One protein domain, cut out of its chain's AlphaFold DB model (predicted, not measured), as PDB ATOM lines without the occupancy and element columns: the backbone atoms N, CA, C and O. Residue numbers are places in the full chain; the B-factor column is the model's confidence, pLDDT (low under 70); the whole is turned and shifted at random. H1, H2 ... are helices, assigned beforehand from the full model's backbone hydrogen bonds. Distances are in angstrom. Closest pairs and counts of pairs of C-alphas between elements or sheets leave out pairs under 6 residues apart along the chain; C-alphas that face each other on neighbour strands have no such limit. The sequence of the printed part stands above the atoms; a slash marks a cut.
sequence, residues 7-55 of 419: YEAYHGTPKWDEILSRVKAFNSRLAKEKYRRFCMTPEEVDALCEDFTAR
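What this domain is: This is residues 7 to 55 of the 419 residues of a protein of candidate division Zixibacteria bacterium (UniProt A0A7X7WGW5). The longest helix, H4, leads away like an arm from a helical hairpin of H2 and H3, and the short helix H1 lies across the hairpin's open end, near the start of H2, the end of H3 and the start of H4. The parts are spread out in one flat layer, loosely held, with residues 49 to 55 standing free at the far end of the arm. The printed part has 49 residues with four named helices, in the order H1, H2, H3, H4, and no named strand; the class is all helix. The whole is loose, with a radius of gyration of the C-alphas of 12.2 A, and the C-alphas span 34 by 28 by 9 A.

Where its parts are: Find C-alpha 42 at (131.537, 105.990, 94.608); from there H4, residues 42 to 53, runs 15.9 A to C-alpha 53 at (128.669, 112.270, 108.979). Just before it in the chain is H3, residues 31 to 38, 10.5 A long. Earlier still, look for C-alpha 15 at (124.335, 111.384, 78.471), where H2, residues 15 to 24, begins its 14.5 A. H1, residues 7 to 10, opens the printed part and measures 5.5 A.

How they stand to each other: Begin at H4, which touches no helix. H3 and H4 are apart, but only just, with their closest C-alphas 8.0 A apart. H2 and H4 are apart. H1 and H4 are close but not clearly touching, and their closest C-alphas, those of Glu 8 and Pro 42, are 7.1 A apart. Now look at H2 and H3, a hairpin. They touch, the closest C-alphas being those of Val 23 and Tyr 35, 6.1 A apart, and they run opposite ways at a shallow tilt of 26 degrees. H1 is close to H3 but not clearly touching it, with the C-alphas of Tyr 7 and Phe 38 the closest at 6.9 A. H1 is also close to H2 but not clearly touching it, with the C-alphas of Tyr 10 and Trp 16 the closest at 5.3 A. In H2, H3 and H4 every O i to N i+4 pair is within hydrogen-bond range, while H1, with 4 residues, is too short for such a pair.

The domain as a whole: The two C-alphas farthest apart are those of Pro 14 and Ala 54, at 35.8 A. The printed part has no cut. The links H1 to H2 and H3 to H4 are tight, the link H2 to H3 is short, and no link is long. The mean pLDDT of the printed part is 80.8; look for the values under 70 at residues 49 to 55, of which 49 to 53 belong to H4.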
ATOM      1  N   TYR A   7     127.797 110.016  88.780       86.94
ATOM      2  CA  TYR A   7     128.813 109.127  88.228       86.94
ATOM      3  C   TYR A   7     128.267 107.702  88.060       86.94
ATOM      4  O   TYR A   7     128.211 107.182  86.953       86.94
ATOM      5  N   GLU A   8     127.718 107.084  89.105       82.56
ATOM      6  CA  GLU A   8     127.166 105.721  89.014       82.56
ATOM      7  C   GLU A   8     126.013 105.572  88.014       82.56
ATOM      8  O   GLU A   8     125.800 104.497  87.443       82.56
ATOM      9  N   ALA A   9     125.204 106.620  87.872       83.12
ATOM     10  CA  ALA A   9     124.002 106.589  87.056       83.12
ATOM     11  C   ALA A   9     124.275 106.842  85.571       83.12
ATOM     12  O   ALA A   9     123.508 106.350  84.742       83.12
ATOM     13  N   TYR A  10     125.303 107.627  85.249       84.94
ATOM     14  CA  TYR A  10     125.482 108.170  83.905       84.94
ATOM     15  C   TYR A  10     126.900 108.026  83.355       84.94
ATOM     16  O   TYR A  10     127.050 108.125  82.140       84.94
ATOM     17  N   HIS A  11     127.919 107.761  84.176       84.62
ATOM     18  CA  HIS A  11     129.288 107.580  83.694       84.62
ATOM     19  C   HIS A  11     129.376 106.419  82.693       84.62
ATOM     20  O   HIS A  11     128.864 105.322  82.947       84.62
ATOM     21  N   GLY A  12     130.015 106.675  81.549       79.56
ATOM     22  CA  GLY A  12     130.097 105.736  80.425       79.56
ATOM     23  C   GLY A  12     128.821 105.635  79.581       79.56
ATOM     24  O   GLY A  12     128.749 104.788  78.696       79.56
ATOM     25  N   THR A  13     127.806 106.468  79.836       84.00
ATOM     26  CA  THR A  13     126.634 106.604  78.955       84.00
ATOM     27  C   THR A  13     126.780 107.843  78.067       84.00
ATOM     28  O   THR A  13     127.374 108.822  78.518       84.00
ATOM     29  N   PRO A  14     126.155 107.885  76.873       82.44
ATOM     30  CA  PRO A  14     126.195 109.066  75.998       82.44
ATOM     31  C   PRO A  14     125.684 110.361  76.657       82.44
ATOM     32  O   PRO A  14     126.003 111.460  76.224       82.44
ATOM     33  N   LYS A  15     124.892 110.242  77.731       84.88
ATOM     34  CA  LYS A  15     124.335 111.384  78.471       84.88
ATOM     35  C   LYS A  15     125.336 112.040  79.423       84.88
ATOM     36  O   LYS A  15     125.037 113.103  79.962       84.88
ATOM     37  N   TRP A  16     126.480 111.409  79.690       90.31
ATOM     38  CA  TRP A  16     127.453 111.903  80.665       90.31
ATOM     39  C   TRP A  16     128.030 113.262  80.271       90.31
ATOM     40  O   TRP A  16     127.982 114.206  81.062       90.31
ATOM     41  N   ASP A  17     128.496 113.380  79.030       88.38
ATOM     42  CA  ASP A  17     129.186 114.578  78.548       88.38
ATOM     43  C   ASP A  17     128.238 115.780  78.430       88.38
ATOM     44  O   ASP A  17     128.603 116.912  78.764       88.38
ATOM     45  N   GLU A  18     126.980 115.533  78.059       89.94
ATOM     46  CA  GLU A  18     125.916 116.542  78.043       89.94
ATOM     47  C   GLU A  18     125.640 117.084  79.457       89.94
ATOM     48  O   GLU A  18     125.541 118.297  79.670       89.94
ATOM     49  N   ILE A  19     125.558 116.192  80.453       89.44
ATOM     50  CA  ILE A  19     125.366 116.571  81.859       89.44
ATOM     51  C   ILE A  19     126.556 117.399  82.350       89.44
ATOM     52  O   ILE A  19     126.349 118.466  82.934       89.44
ATOM     53  N   LEU A  20     127.791 116.953  82.104       90.81
ATOM     54  CA  LEU A  20     128.983 117.673  82.554       90.81
ATOM     55  C   LEU A  20     129.101 119.055  81.910       90.81
ATOM     56  O   LEU A  20     129.473 120.007  82.595       90.81
ATOM     57  N   SER A  21     128.729 119.190  80.639       88.38
ATOM     58  CA  SER A  21     128.725 120.479  79.938       88.38
ATOM     59  C   SER A  21     127.760 121.475  80.588       88.38
ATOM     60  O   SER A  21     128.135 122.614  80.869       88.38
ATOM     61  N   ARG A  22     126.551 121.029  80.959       89.31
ATOM     62  CA  ARG A  22     125.588 121.851  81.718       89.31
ATOM     63  C   ARG A  22     126.091 122.215  83.114       89.31
ATOM     64  O   ARG A  22     125.850 123.324  83.584       89.31
ATOM     65  N   VAL A  23     126.786 121.298  83.789       89.38
ATOM     66  CA  VAL A  23     127.364 121.565  85.117       89.38
ATOM     67  C   VAL A  23     128.512 122.573  85.025       89.38
ATOM     68  O   VAL A  23     128.595 123.448  85.882       89.38
ATOM     69  N   LYS A  24     129.359 122.503  83.989       87.75
ATOM     70  CA  LYS A  24     130.427 123.487  83.733       87.75
ATOM     71  C   LYS A  24     129.873 124.880  83.433       87.75
ATOM     72  O   LYS A  24     130.434 125.861  83.905       87.75
ATOM     73  N   ALA A  25     128.756 124.959  82.710       88.44
ATOM     74  CA  ALA A  25     128.073 126.215  82.400       88.44
ATOM     75  C   ALA A  25     127.348 126.850  83.607       88.44
ATOM     76  O   ALA A  25     126.781 127.937  83.496       88.44
ATOM     77  N   PHE A  26     127.339 126.194  84.772       89.31
ATOM     78  CA  PHE A  26     126.702 126.725  85.971       89.31
ATOM     79  C   PHE A  26     127.477 127.932  86.515       89.31
ATOM     80  O   PHE A  26     128.547 127.778  87.099       89.31
ATOM     81  N   ASN A  27     126.916 129.134  86.375       86.62
ATOM     82  CA  ASN A  27     127.557 130.366  86.828       86.62
ATOM     83  C   ASN A  27     127.265 130.650  88.316       86.62
ATOM     84  O   ASN A  27     126.192 131.119  88.685       86.62
ATOM     85  N   SER A  28     128.216 130.317  89.191       87.69
ATOM     86  CA  SER A  28     128.151 130.578  90.633       87.69
ATOM     87  C   SER A  28     129.546 130.500  91.253       87.69
ATOM     88  O   SER A  28     130.397 129.746  90.782       87.69
ATOM     89  N   ARG A  29     129.767 131.160  92.400       83.31
ATOM     90  CA  ARG A  29     130.980 130.977  93.228       83.31
ATOM     91  C   ARG A  29     131.224 129.508  93.618       83.31
ATOM     92  O   ARG A  29     132.346 129.128  93.935       83.31
ATOM     93  N   LEU A  30     130.181 128.675  93.575       85.00
ATOM     94  CA  LEU A  30     130.236 127.246  93.888       85.00
ATOM     95  C   LEU A  30     130.485 126.346  92.667       85.00
ATOM     96  O   LEU A  30     130.526 125.130  92.825       85.00
ATOM     97  N   ALA A  31     130.648 126.902  91.465       86.94
ATOM     98  CA  ALA A  31     130.753 126.142  90.219       86.94
ATOM     99  C   ALA A  31     131.866 125.082  90.242       86.94
ATOM    100  O   ALA A  31     131.614 123.920  89.926       86.94
ATOM    101  N   LYS A  32     133.067 125.451  90.713       85.25
ATOM    102  CA  LYS A  32     134.211 124.528  90.829       85.25
ATOM    103  C   LYS A  32     133.910 123.351  91.761       85.25
ATOM    104  O   LYS A  32     134.145 122.202  91.401       85.25
ATOM    105  N   GLU A  33     133.346 123.628  92.935       85.75
ATOM    106  CA  GLU A  33     133.013 122.589  93.918       85.75
ATOM    107  C   GLU A  33     131.843 121.714  93.452       85.75
ATOM    108  O   GLU A  33     131.859 120.500  93.643       85.75
ATOM    109  N   LYS A  34     130.842 122.306  92.789       86.25
ATOM    110  CA  LYS A  34     129.717 121.576  92.197       86.25
ATOM    111  C   LYS A  34     130.192 120.616  91.108       86.25
ATOM    112  O   LYS A  34     129.777 119.461  91.117       86.25
ATOM    113  N   TYR A  35     131.072 121.075  90.216       89.88
ATOM    114  CA  TYR A  35     131.672 120.235  89.182       89.88
ATOM    115  C   TYR A  35     132.470 119.085  89.798       89.88
ATOM    116  O   TYR A  35     132.208 117.926  89.481       89.88
ATOM    117  N   ARG A  36     133.357 119.391  90.756       90.31
ATOM    118  CA  ARG A  36     134.141 118.382  91.480       90.31
ATOM    119  C   ARG A  36     133.247 117.293  92.073       90.31
ATOM    120  O   ARG A  36     133.496 116.121  91.837       90.31
ATOM    121  N   ARG A  37     132.177 117.669  92.786       87.75
ATOM    122  CA  ARG A  37     131.239 116.713  93.405       87.75
ATOM    123  C   ARG A  37     130.445 115.883  92.403       87.75
ATOM    124  O   ARG A  37     130.118 114.740  92.696       87.75
ATOM    125  N   PHE A  38     130.109 116.446  91.244       89.75
ATOM    126  CA  PHE A  38     129.396 115.711  90.198       89.75
ATOM    127  C   PHE A  38     130.244 114.588  89.595       89.75
ATOM    128  O   PHE A  38     129.689 113.555  89.228       89.75
ATOM    129  N   CYS A  39     131.560 114.791  89.523       89.38
ATOM    130  CA  CYS A  39     132.509 113.839  88.955       89.38
ATOM    131  C   CYS A  39     133.028 112.793  89.950       89.38
ATOM    132  O   CYS A  39     133.784 111.926  89.527       89.38
ATOM    133  N   MET A  40     132.656 112.869  91.233       89.75
ATOM    134  CA  MET A  40     133.193 111.966  92.254       89.75
ATOM    135  C   MET A  40     132.830 110.506  91.994       89.75
ATOM    136  O   MET A  40     131.666 110.191  91.707       89.75
ATOM    137  N   THR A  41     133.807 109.618  92.171       86.81
ATOM    138  CA  THR A  41     133.570 108.170  92.155       86.81
ATOM    139  C   THR A  41     132.793 107.731  93.404       86.81
ATOM    140  O   THR A  41     132.714 108.483  94.381       86.81
ATOM    141  N   PRO A  42     132.190 106.528  93.414       78.25
ATOM    142  CA  PRO A  42     131.537 105.990  94.608       78.25
ATOM    143  C   PRO A  42     132.447 106.001  95.839       78.25
ATOM    144  O   PRO A  42     132.011 106.414  96.904       78.25
ATOM    145  N   GLU A  43     133.720 105.646  95.675       78.81
ATOM    146  CA  GLU A  43     134.703 105.589  96.759       78.81
ATOM    147  C   GLU A  43     134.998 106.985  97.326       78.81
ATOM    148  O   GLU A  43     135.069 107.170  98.539       78.81
ATOM    149  N   GLU A  44     135.123 107.993  96.458       82.38
ATOM    150  CA  GLU A  44     135.310 109.385  96.872       82.38
ATOM    151  C   GLU A  44     134.063 109.954  97.554       82.38
ATOM    152  O   GLU A  44     134.175 110.735  98.502       82.38
ATOM    153  N   VAL A  45     132.869 109.571  97.087       79.12
ATOM    154  CA  VAL A  45     131.605 109.938  97.735       79.12
ATOM    155  C   VAL A  45     131.481 109.258  99.091       79.12
ATOM    156  O   VAL A  45     131.097 109.936 100.039       79.12
ATOM    157  N   ASP A  46     131.822 107.977  99.213       71.12
ATOM    158  CA  ASP A  46     131.788 107.245 100.480       71.12
ATOM    159  C   ASP A  46     132.757 107.875 101.483       71.12
ATOM    160  O   ASP A  46     132.340 108.236 102.584       71.12
ATOM    161  N   ALA A  47     133.999 108.152 101.073       73.12
ATOM    162  CA  ALA A  47     134.971 108.872 101.893       73.12
ATOM    163  C   ALA A  47     134.459 110.265 102.301       73.12
ATOM    164  O   ALA A  47     134.556 110.655 103.466       73.12
ATOM    165  N   LEU A  48     133.849 111.011 101.372       72.06
ATOM    166  CA  LEU A  48     133.242 112.309 101.669       72.06
ATOM    167  C   LEU A  48     132.047 112.187 102.626       72.06
ATOM    168  O   LEU A  48     131.861 113.067 103.463       72.06
ATOM    169  N   CYS A  49     131.221 111.147 102.504       65.25
ATOM    170  CA  CYS A  49     130.052 110.904 103.351       65.25
ATOM    171  C   CYS A  49     130.452 110.473 104.762       65.25
ATOM    172  O   CYS A  49     129.828 110.921 105.728       65.25
ATOM    173  N   GLU A  50     131.500 109.662 104.901       59.78
ATOM    174  CA  GLU A  50     132.130 109.368 106.191       59.78
ATOM    175  C   GLU A  50     132.604 110.669 106.856       59.78
ATOM    176  O   GLU A  50     132.254 110.956 108.006       59.78
ATOM    177  N   ASP A  51     133.278 111.528 106.088       56.56
ATOM    178  CA  ASP A  51     133.709 112.857 106.524       56.56
ATOM    179  C   ASP A  51     132.535 113.800 106.844       56.56
ATOM    180  O   ASP A  51     132.621 114.623 107.757       56.56
ATOM    181  N   PHE A  52     131.425 113.707 106.109       52.56
ATOM    182  CA  PHE A  52     130.236 114.543 106.288       52.56
ATOM    183  C   PHE A  52     129.432 114.129 107.522       52.56
ATOM    184  O   PHE A  52     128.983 114.986 108.279       52.56
ATOM    185  N   THR A  53     129.309 112.824 107.774       49.47
ATOM    186  CA  THR A  53     128.669 112.270 108.979       49.47
ATOM    187  C   THR A  53     129.473 112.639 110.229       49.47
ATOM    188  O   THR A  53     128.895 112.968 111.265       49.47
ATOM    189  N   ALA A  54     130.804 112.716 110.111       48.62
ATOM    190  CA  ALA A  54     131.676 113.291 111.135       48.62
ATOM    191  C   ALA A  54     131.553 114.830 111.263       48.62
ATOM    192  O   ALA A  54     131.937 115.404 112.284       48.62
ATOM    193  N   ARG A  55     130.991 115.521 110.258       48.00
ATOM    194  CA  ARG A  55     130.748 116.976 110.209       48.00
ATOM    195  C   ARG A  55     129.278 117.339 110.455       48.00
ATOM    196  O   ARG A  55     128.731 118.211 109.778       48.00
TER     197      ARG A  55